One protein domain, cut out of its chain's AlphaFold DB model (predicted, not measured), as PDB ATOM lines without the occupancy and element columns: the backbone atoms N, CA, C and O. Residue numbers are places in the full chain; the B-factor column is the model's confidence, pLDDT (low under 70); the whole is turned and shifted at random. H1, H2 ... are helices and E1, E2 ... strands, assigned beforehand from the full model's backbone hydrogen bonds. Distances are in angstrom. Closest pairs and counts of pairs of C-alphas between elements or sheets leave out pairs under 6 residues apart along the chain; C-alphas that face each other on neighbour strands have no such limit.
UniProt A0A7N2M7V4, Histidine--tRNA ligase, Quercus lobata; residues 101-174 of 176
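This is residues 101 to 174 of the 176 residues of the protein "Histidine--tRNA ligase" of Quercus lobata (UniProt A0A7N2M7V4). A small three-stranded sheet, E1, E3 and E2, has the short helices H2 and H3 beside it, while helix H1 stands off alone at the end of the stretch 116 to 125 and the last part of H4, residues 169 to 174, sticks out. The printed part has 74 residues, in the order H1 E1 H2 H3 E2 E3 H4; the sheet runs E1, E3, E2, antiparallel throughout. The class is mostly helix, and the whole is loose, with a radius of gyration of the C-alphas of 15.5 A and spans of 43 by 36 by 24 A.

Begin at H1, residues 101 to 115, which touches no helix and is not on the sheet. Next find E1, residues 126 to 128, antiparallel to E3, residues 154 to 157, with N 127 and O 156 3.1 A apart. E3 and E2, residues 146 to 148, form a hairpin, with N 147 and O 155 2.9 A apart. E1, E2 and the helices between them, H2, residues 129 to 136, and H3, residues 139 to 142, make a split strand-helix-strand unit, two strands of one sheet that are not neighbours, with helices between them along the chain and E3 between them in the sheet; its crossover is right-handed. H2 is on the sheet, over none of its strands, at a height of 8.7 A. H2 and H3 only just touch, only at the corner, with 3 pairs of C-alphas within 8 A; the closest, Ile 133 and Ile 140, are 6.7 A apart. H4, residues 162 to 174, only just touches H2, through residue 163 alone, with 3 such pairs; the C-alphas of Leu 131 and Pro 163 are closest, at 6.4 A. Each O i to N i+4 pair is within hydrogen-bond range in H1 and H2, and 8 of 9 in H4; H3 is too short for one.

Find C-alpha 101 at (-22.887, 25.412, 8.085); from there H1 runs 21.7 A. H4 runs 19.2 A to C-alpha 174 at (-16.345, 36.190, -31.051).

The two farthest C-alphas, Leu 115 and Arg 150, are 44.8 A apart. The printed part has no cut and no long link; pLDDT is under 70 at residues 172 to 174.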
ATOM      1  N   LEU A 101     -21.678  24.631   8.357       93.56
ATOM      2  CA  LEU A 101     -22.887  25.412   8.085       93.56
ATOM      3  C   LEU A 101     -22.837  26.065   6.697       93.56
ATOM      4  O   LEU A 101     -23.800  25.974   5.932       93.56
ATOM      5  N   ARG A 102     -21.708  26.691   6.347       94.94
ATOM      6  CA  ARG A 102     -21.510  27.336   5.042       94.94
ATOM      7  C   ARG A 102     -21.639  26.336   3.892       94.94
ATOM      8  O   ARG A 102     -22.311  26.618   2.902       94.94
ATOM      9  N   THR A 103     -21.027  25.164   4.036       95.62
ATOM     10  CA  THR A 103     -21.078  24.097   3.028       95.62
ATOM     11  C   THR A 103     -22.498  23.568   2.860       95.62
ATOM     12  O   THR A 103     -22.959  23.424   1.730       95.62
ATOM     13  N   TRP A 104     -23.218  23.347   3.965       95.06
ATOM     14  CA  TRP A 104     -24.633  22.978   3.934       95.06
ATOM     15  C   TRP A 104     -25.478  24.023   3.191       95.06
ATOM     16  O   TRP A 104     -26.267  23.667   2.318       95.06
ATOM     17  N   LEU A 105     -25.276  25.315   3.471       95.94
ATOM     18  CA  LEU A 105     -26.010  26.399   2.815       95.94
ATOM     19  C   LEU A 105     -25.751  26.427   1.302       95.94
ATOM     20  O   LEU A 105     -26.691  26.463   0.510       95.94
ATOM     21  N   PHE A 106     -24.481  26.369   0.893       95.94
ATOM     22  CA  PHE A 106     -24.110  26.381  -0.522       95.94
ATOM     23  C   PHE A 106     -24.555  25.127  -1.268       95.94
ATOM     24  O   PHE A 106     -24.916  25.222  -2.439       95.94
ATOM     25  N   HIS A 107     -24.592  23.970  -0.607       95.94
ATOM     26  CA  HIS A 107     -25.187  22.769  -1.183       95.94
ATOM     27  C   HIS A 107     -26.653  23.014  -1.565       95.94
ATOM     28  O   HIS A 107     -27.057  22.697  -2.679       95.94
ATOM     29  N   ASN A 108     -27.437  23.658  -0.697       95.19
ATOM     30  CA  ASN A 108     -28.840  23.963  -0.990       95.19
ATOM     31  C   ASN A 108     -28.990  24.918  -2.180       95.19
ATOM     32  O   ASN A 108     -29.852  24.703  -3.028       95.19
ATOM     33  N   PHE A 109     -28.136  25.943  -2.271       96.25
ATOM     34  CA  PHE A 109     -28.130  26.846  -3.425       96.25
ATOM     35  C   PHE A 109     -27.818  26.101  -4.722       96.25
ATOM     36  O   PHE A 109     -28.534  26.282  -5.703       96.25
ATOM     37  N   ARG A 110     -26.818  25.211  -4.720       95.94
ATOM     38  CA  ARG A 110     -26.489  24.387  -5.890       95.94
ATOM     39  C   ARG A 110     -27.642  23.478  -6.296       95.94
ATOM     40  O   ARG A 110     -27.982  23.434  -7.474       95.94
ATOM     41  N   GLU A 111     -28.266  22.789  -5.342       95.69
ATOM     42  CA  GLU A 111     -29.397  21.899  -5.623       95.69
ATOM     43  C   GLU A 111     -30.559  22.658  -6.269       95.69
ATOM     44  O   GLU A 111     -31.096  22.220  -7.285       95.69
ATOM     45  N   VAL A 112     -30.914  23.830  -5.730       96.56
ATOM     46  CA  VAL A 112     -31.965  24.670  -6.315       96.56
ATOM     47  C   VAL A 112     -31.566  25.134  -7.714       96.56
ATOM     48  O   VAL A 112     -32.338  24.929  -8.645       96.56
ATOM     49  N   SER A 113     -30.364  25.679  -7.910       96.75
ATOM     50  CA  SER A 113     -29.904  26.122  -9.233       96.75
ATOM     51  C   SER A 113     -29.971  25.006 -10.283       96.75
ATOM     52  O   SER A 113     -30.459  25.230 -11.391       96.75
ATOM     53  N   ARG A 114     -29.583  23.774  -9.921       95.81
ATOM     54  CA  ARG A 114     -29.647  22.609 -10.820       95.81
ATOM     55  C   ARG A 114     -31.075  22.211 -11.181       95.81
ATOM     56  O   ARG A 114     -31.320  21.841 -12.324       95.81
ATOM     57  N   LEU A 115     -32.024  22.309 -10.246       96.31
ATOM     58  CA  LEU A 115     -33.441  22.028 -10.520       96.31
ATOM     59  C   LEU A 115     -34.042  22.993 -11.550       96.31
ATOM     60  O   LEU A 115     -34.949  22.608 -12.284       96.31
ATOM     61  N   PHE A 116     -33.524  24.220 -11.624       97.19
ATOM     62  CA  PHE A 116     -33.923  25.221 -12.613       97.19
ATOM     63  C   PHE A 116     -33.081  25.180 -13.902       97.19
ATOM     64  O   PHE A 116     -33.298  26.000 -14.789       97.19
ATOM     65  N   GLY A 117     -32.153  24.224 -14.034       96.81
ATOM     66  CA  GLY A 117     -31.340  24.048 -15.241       96.81
ATOM     67  C   GLY A 117     -30.196  25.052 -15.399       96.81
ATOM     68  O   GLY A 117     -29.710  25.227 -16.511       96.81
ATOM     69  N   PHE A 118     -29.762  25.715 -14.322       97.06
ATOM     70  CA  PHE A 118     -28.567  26.562 -14.360       97.06
ATOM     71  C   PHE A 118     -27.284  25.721 -14.345       97.06
ATOM     72  O   PHE A 118     -27.207  24.699 -13.656       97.06
ATOM     73  N   GLU A 119     -26.263  26.202 -15.052       95.06
ATOM     74  CA  GLU A 119     -24.918  25.621 -15.081       95.06
ATOM     75  C   GLU A 119     -23.957  26.429 -14.197       95.06
ATOM     76  O   GLU A 119     -24.037  27.656 -14.122       95.06
ATOM     77  N   GLU A 120     -23.073  25.733 -13.477       94.06
ATOM     78  CA  GLU A 120     -22.096  26.361 -12.581       94.06
ATOM     79  C   GLU A 120     -20.903  26.877 -13.394       94.06
ATOM     80  O   GLU A 120     -20.318  26.145 -14.192       94.06
ATOM     81  N   VAL A 121     -20.539  28.138 -13.168       93.88
ATOM     82  CA  VAL A 121     -19.395  28.808 -13.790       93.88
ATOM     83  C   VAL A 121     -18.658  29.585 -12.706       93.88
ATOM     84  O   VAL A 121     -19.287  30.165 -11.819       93.88
ATOM     85  N   ASP A 122     -17.330  29.614 -12.786       94.19
ATOM     86  CA  ASP A 122     -16.484  30.446 -11.933       94.19
ATOM     87  C   ASP A 122     -15.551  31.313 -12.786       94.19
ATOM     88  O   ASP A 122     -15.300  31.038 -13.961       94.19
ATOM     89  N   PHE A 123     -15.046  32.384 -12.187       93.50
ATOM     90  CA  PHE A 123     -14.246  33.402 -12.856       93.50
ATOM     91  C   PHE A 123     -13.003  33.733 -12.037       93.50
ATOM     92  O   PHE A 123     -12.940  33.502 -10.826       93.50
ATOM     93  N   LEU A 124     -12.026  34.372 -12.674       92.00
ATOM     94  CA  LEU A 124     -10.808  34.810 -12.005       92.00
ATOM     95  C   LEU A 124     -11.132  35.883 -10.957       92.00
ATOM     96  O   LEU A 124     -11.919  36.797 -11.199       92.00
ATOM     97  N   VAL A 125     -10.519  35.770  -9.777       94.44
ATOM     98  CA  VAL A 125     -10.694  36.753  -8.690       94.44
ATOM     99  C   VAL A 125     -10.089  38.108  -9.064       94.44
ATOM    100  O   VAL A 125     -10.584  39.145  -8.626       94.44
ATOM    101  N   LEU A 126      -9.036  38.097  -9.883       94.50
ATOM    102  CA  LEU A 126      -8.347  39.285 -10.363       94.50
ATOM    103  C   LEU A 126      -8.752  39.578 -11.810       94.50
ATOM    104  O   LEU A 126      -8.512  38.754 -12.692       94.50
ATOM    105  N   GLU A 127      -9.324  40.755 -12.057       93.12
ATOM    106  CA  GLU A 127      -9.755  41.183 -13.393       93.12
ATOM    107  C   GLU A 127      -9.332  42.633 -13.695       93.12
ATOM    108  O   GLU A 127      -9.021  43.390 -12.770       93.12
ATOM    109  N   PRO A 128      -9.280  43.046 -14.978       93.19
ATOM    110  CA  PRO A 128      -8.966  44.424 -15.343       93.19
ATOM    111  C   PRO A 128      -9.940  45.424 -14.714       93.19
ATOM    112  O   PRO A 128     -11.157  45.286 -14.845       93.19
ATOM    113  N   GLU A 129      -9.408  46.481 -14.101       94.19
ATOM    114  CA  GLU A 129     -10.209  47.512 -13.420       94.19
ATOM    115  C   GLU A 129     -11.227  48.186 -14.359       94.19
ATOM    116  O   GLU A 129     -12.350  48.504 -13.965       94.19
ATOM    117  N   ALA A 130     -10.859  48.337 -15.636       92.25
ATOM    118  CA  ALA A 130     -11.690  48.946 -16.670       92.25
ATOM    119  C   ALA A 130     -13.071  48.280 -16.829       92.25
ATOM    120  O   ALA A 130     -14.027  48.959 -17.205       92.25
ATOM    121  N   LEU A 131     -13.200  46.983 -16.518       92.19
ATOM    122  CA  LEU A 131     -14.485  46.277 -16.570       92.19
ATOM    123  C   LEU A 131     -15.488  46.844 -15.560       92.19
ATOM    124  O   LEU A 131     -16.663  47.012 -15.886       92.19
ATOM    125  N   TYR A 132     -15.023  47.171 -14.355       93.19
ATOM    126  CA  TYR A 132     -15.876  47.661 -13.273       93.19
ATOM    127  C   TYR A 132     -16.205  49.140 -13.444       93.19
ATOM    128  O   TYR A 132     -17.360  49.523 -13.267       93.19
ATOM    129  N   ILE A 133     -15.237  49.942 -13.900       92.38
ATOM    130  CA  ILE A 133     -15.472  51.352 -14.244       92.38
ATOM    131  C   ILE A 133     -16.540  51.466 -15.332       92.38
ATOM    132  O   ILE A 133     -17.454  52.281 -15.242       92.38
ATOM    133  N   ARG A 134     -16.473  50.612 -16.361       91.44
ATOM    134  CA  ARG A 134     -17.451  50.634 -17.454       91.44
ATOM    135  C   ARG A 134     -18.878  50.357 -16.970       91.44
ATOM    136  O   ARG A 134     -19.814  50.885 -17.565       91.44
ATOM    137  N   LYS A 135     -19.055  49.526 -15.937       91.69
ATOM    138  CA  LYS A 135     -20.377  49.204 -15.381       91.69
ATOM    139  C   LYS A 135     -20.877  50.267 -14.399       91.69
ATOM    140  O   LYS A 135     -22.054  50.607 -14.452       91.69
ATOM    141  N   ALA A 136     -20.022  50.718 -13.484       89.88
ATOM    142  CA  ALA A 136     -20.431  51.476 -12.302       89.88
ATOM    143  C   ALA A 136     -19.951  52.934 -12.274       89.88
ATOM    144  O   ALA A 136     -20.236  53.628 -11.308       89.88
ATOM    145  N   GLY A 137     -19.242  53.397 -13.304       91.12
ATOM    146  CA  GLY A 137     -18.685  54.746 -13.342       91.12
ATOM    147  C   GLY A 137     -17.324  54.855 -12.658       91.12
ATOM    148  O   GLY A 137     -16.695  53.865 -12.285       91.12
ATOM    149  N   GLU A 138     -16.845  56.087 -12.537       89.19
ATOM    150  CA  GLU A 138     -15.511  56.388 -12.016       89.19
ATOM    151  C   GLU A 138     -15.462  56.349 -10.484       89.19
ATOM    152  O   GLU A 138     -14.436  56.024  -9.888       89.19
ATOM    153  N   GLU A 139     -16.593  56.636  -9.842       90.38
ATOM    154  CA  GLU A 139     -16.755  56.715  -8.392       90.38
ATOM    155  C   GLU A 139     -16.500  55.387  -7.668       90.38
ATOM    156  O   GLU A 139     -16.210  55.369  -6.473       90.38
ATOM    157  N   ILE A 140     -16.581  54.262  -8.383       89.25
ATOM    158  CA  ILE A 140     -16.356  52.937  -7.804       89.25
ATOM    159  C   ILE A 140     -14.879  52.719  -7.440       89.25
ATOM    160  O   ILE A 140     -14.572  51.839  -6.635       89.25
ATOM    161  N   ARG A 141     -13.949  53.506  -8.002       86.38
ATOM    162  CA  ARG A 141     -12.505  53.303  -7.808       86.38
ATOM    163  C   ARG A 141     -12.059  53.349  -6.360       86.38
ATOM    164  O   ARG A 141     -11.208  52.557  -5.976       86.38
ATOM    165  N   ASP A 142     -12.669  54.225  -5.573       89.25
ATOM    166  CA  ASP A 142     -12.328  54.399  -4.161       89.25
ATOM    167  C   ASP A 142     -12.866  53.253  -3.286       89.25
ATOM    168  O   ASP A 142     -12.488  53.112  -2.124       89.25
ATOM    169  N   GLN A 143     -13.762  52.428  -3.836       91.56
ATOM    170  CA  GLN A 143     -14.423  51.325  -3.139       91.56
ATOM    171  C   GLN A 143     -13.881  49.954  -3.558       91.56
ATOM    172  O   GLN A 143     -13.982  48.994  -2.792       91.56
ATOM    173  N   ILE A 144     -13.314  49.843  -4.763       93.12
ATOM    174  CA  ILE A 144     -12.703  48.605  -5.252       93.12
ATOM    175  C   ILE A 144     -11.246  48.507  -4.818       93.12
ATOM    176  O   ILE A 144     -10.494  49.479  -4.815       93.12
ATOM    177  N   TYR A 145     -10.814  47.289  -4.510       93.44
ATOM    178  CA  TYR A 145      -9.408  47.025  -4.241       93.44
ATOM    179  C   TYR A 145      -8.645  46.940  -5.569       93.44
ATOM    180  O   TYR A 145      -8.611  45.877  -6.194       93.44
ATOM    181  N   SER A 146      -8.082  48.067  -6.014       92.88
ATOM    182  CA  SER A 146      -7.291  48.187  -7.244       92.88
ATOM    183  C   SER A 146      -5.790  48.281  -6.955       92.88
ATOM    184  O   SER A 146      -5.368  48.801  -5.923       92.88
ATOM    185  N   PHE A 147      -4.971  47.739  -7.856       93.94
ATOM    186  CA  PHE A 147      -3.516  47.855  -7.800       93.94
ATOM    187  C   PHE A 147      -2.890  47.753  -9.193       93.94
ATOM    188  O   PHE A 147      -3.477  47.208 -10.133       93.94
ATOM    189  N   GLU A 148      -1.673  48.273  -9.321       94.69
ATOM    190  CA  GLU A 148      -0.886  48.182 -10.546       94.69
ATOM    191  C   GLU A 148       0.074  46.991 -10.471       94.69
ATOM    192  O   GLU A 148       0.826  46.824  -9.509       94.69
ATOM    193  N   ASP A 149       0.033  46.135 -11.492       93.38
ATOM    194  CA  ASP A 149       1.014  45.069 -11.683       93.38
ATOM    195  C   ASP A 149       2.358  45.662 -12.151       93.38
ATOM    196  O   ASP A 149       2.418  46.768 -12.690       93.38
ATOM    197  N   ARG A 150       3.447  44.895 -12.046       93.31
ATOM    198  CA  ARG A 150       4.801  45.291 -12.484       93.31
ATOM    199  C   ARG A 150       4.879  45.698 -13.961       93.31
ATOM    200  O   ARG A 150       5.832  46.351 -14.365       93.31
ATOM    201  N   GLY A 151       3.902  45.286 -14.771       91.50
ATOM    202  CA  GLY A 151       3.753  45.669 -16.175       91.50
ATOM    203  C   GLY A 151       2.929  46.939 -16.418       91.50
ATOM    204  O   GLY A 151       2.437  47.099 -17.531       91.50
ATOM    205  N   ASN A 152       2.717  47.795 -15.409       92.00
ATOM    206  CA  ASN A 152       1.908  49.026 -15.489       92.00
ATOM    207  C   ASN A 152       0.467  48.787 -15.977       92.00
ATOM    208  O   ASN A 152      -0.118  49.597 -16.696       92.00
ATOM    209  N   ARG A 153      -0.114  47.639 -15.614       92.88
ATOM    210  CA  ARG A 153      -1.517  47.306 -15.893       92.88
ATOM    211  C   ARG A 153      -2.303  47.396 -14.599       92.88
ATOM    212  O   ARG A 153      -1.866  46.838 -13.594       92.88
ATOM    213  N   ARG A 154      -3.466  48.045 -14.641       93.06
ATOM    214  CA  ARG A 154      -4.334  48.167 -13.469       93.06
ATOM    215  C   ARG A 154      -5.301  46.994 -13.380       93.06
ATOM    216  O   ARG A 154      -6.065  46.723 -14.311       93.06
ATOM    217  N   PHE A 155      -5.271  46.316 -12.245       94.75
ATOM    218  CA  PHE A 155      -6.168  45.223 -11.911       94.75
ATOM    219  C   PHE A 155      -6.974  45.568 -10.665       94.75
ATOM    220  O   PHE A 155      -6.562  46.399  -9.859       94.75
ATOM    221  N   ALA A 156      -8.113  44.906 -10.501       94.94
ATOM    222  CA  ALA A 156      -8.914  44.983  -9.294       94.94
ATOM    223  C   ALA A 156      -9.344  43.588  -8.834       94.94
ATOM    224  O   ALA A 156      -9.604  42.697  -9.652       94.94
ATOM    225  N   LEU A 157      -9.434  43.403  -7.515       95.00
ATOM    226  CA  LEU A 157     -10.152  42.261  -6.955       95.00
ATOM    227  C   LEU A 157     -11.637  42.420  -7.262       95.00
ATOM    228  O   LEU A 157     -12.197  43.501  -7.086       95.00
ATOM    229  N   ARG A 158     -12.263  41.333  -7.704       94.94
ATOM    230  CA  ARG A 158     -13.662  41.297  -8.125       94.94
ATOM    231  C   ARG A 158     -14.618  41.738  -6.996       94.94
ATOM    232  O   ARG A 158     -14.775  40.982  -6.036       94.94
ATOM    233  N   PRO A 159     -15.313  42.891  -7.119       93.75
ATOM    234  CA  PRO A 159     -16.335  43.312  -6.160       93.75
ATOM    235  C   PRO A 159     -17.660  42.547  -6.327       93.75
ATOM    236  O   PRO A 159     -18.415  42.396  -5.374       93.75
ATOM    237  N   GLU A 160     -17.953  42.054  -7.534       93.56
ATOM    238  CA  GLU A 160     -19.202  41.365  -7.882       93.56
ATOM    239  C   GLU A 160     -19.044  40.516  -9.157       93.56
ATOM    240  O   GLU A 160     -18.102  40.693  -9.921       93.56
ATOM    241  N   LEU A 161     -19.979  39.593  -9.408       94.12
ATOM    242  CA  LEU A 161     -19.858  38.591 -10.479       94.12
ATOM    243  C   LEU A 161     -20.376  39.035 -11.857       94.12
ATOM    244  O   LEU A 161     -19.955  38.482 -12.871       94.12
ATOM    245  N   THR A 162     -21.295  40.001 -11.932       94.50
ATOM    246  CA  THR A 162     -21.989  40.325 -13.194       94.50
ATOM    247  C   THR A 162     -21.057  40.796 -14.320       94.50
ATOM    248  O   THR A 162     -21.250  40.335 -15.446       94.50
ATOM    249  N   PRO A 163     -20.047  41.663 -14.081       93.38
ATOM    250  CA  PRO A 163     -19.097  42.056 -15.128       93.38
ATOM    251  C   PRO A 163     -18.309  40.870 -15.697       93.38
ATOM    252  O   PRO A 163     -18.131  40.779 -16.910       93.38
ATOM    253  N   SER A 164     -17.899  39.927 -14.843       93.94
ATOM    254  CA  SER A 164     -17.172  38.721 -15.255       93.94
ATOM    255  C   SER A 164     -18.040  37.794 -16.110       93.94
ATOM    256  O   SER A 164     -17.572  37.271 -17.121       93.94
ATOM    257  N   LEU A 165     -19.327  37.662 -15.770       93.88
ATOM    258  CA  LEU A 165     -20.294  36.926 -16.588       93.88
ATOM    259  C   LEU A 165     -20.497  37.586 -17.960       93.88
ATOM    260  O   LEU A 165     -20.454  36.904 -18.980       93.88
ATOM    261  N   ALA A 166     -20.687  38.908 -18.002       93.06
ATOM    262  CA  ALA A 166     -20.851  39.639 -19.259       93.06
ATOM    263  C   ALA A 166     -19.622  39.489 -20.171       93.06
ATOM    264  O   ALA A 166     -19.765  39.325 -21.383       93.06
ATOM    265  N   ARG A 167     -18.420  39.492 -19.581       91.56
ATOM    266  CA  ARG A 167     -17.167  39.230 -20.293       91.56
ATOM    267  C   ARG A 167     -17.143  37.831 -20.899       91.56
ATOM    268  O   ARG A 167     -16.808  37.720 -22.068       91.56
ATOM    269  N   LEU A 168     -17.509  36.800 -20.137       91.44
ATOM    270  CA  LEU A 168     -17.565  35.430 -20.653       91.44
ATOM    271  C   LEU A 168     -18.497  35.333 -21.865       91.44
ATOM    272  O   LEU A 168     -18.065  34.914 -22.931       91.44
ATOM    273  N   VAL A 169     -19.729  35.835 -21.735       91.75
ATOM    274  CA  VAL A 169     -20.717  35.793 -22.826       91.75
ATOM    275  C   VAL A 169     -20.232  36.556 -24.061       91.75
ATOM    276  O   VAL A 169     -20.428  36.091 -25.177       91.75
ATOM    277  N   THR A 170     -19.580  37.708 -23.875       88.38
ATOM    278  CA  THR A 170     -19.094  38.529 -25.000       88.38
ATOM    279  C   THR A 170     -17.870  37.906 -25.678       88.38
ATOM    280  O   THR A 170     -17.770  37.930 -26.903       88.38
ATOM    281  N   CYS A 171     -16.945  37.326 -24.908       77.81
ATOM    282  CA  CYS A 171     -15.769  36.649 -25.456       77.81
ATOM    283  C   CYS A 171     -16.146  35.381 -26.232       77.81
ATOM    284  O   CYS A 171     -15.575  35.133 -27.289       77.81
ATOM    285  N   ASP A 172     -17.128  34.617 -25.750       61.44
ATOM    286  CA  ASP A 172     -17.581  33.399 -26.431       61.44
ATOM    287  C   ASP A 172     -18.286  33.717 -27.761       61.44
ATOM    288  O   ASP A 172     -18.209  32.941 -28.715       61.44
ATOM    289  N   THR A 173     -18.929  34.887 -27.872       55.34
ATOM    290  CA  THR A 173     -19.584  35.328 -29.113       55.34
ATOM    291  C   THR A 173     -18.635  35.770 -30.230       55.34
ATOM    292  O   THR A 173     -19.100  35.943 -31.350       55.34
ATOM    293  N   GLU A 174     -17.328  35.910 -29.985       50.06
ATOM    294  CA  GLU A 174     -16.345  36.190 -31.051       50.06
ATOM    295  C   GLU A 174     -15.826  34.917 -31.763       50.06
ATOM    296  O   GLU A 174     -14.908  34.997 -32.577       50.06
TER     297      GLU A 174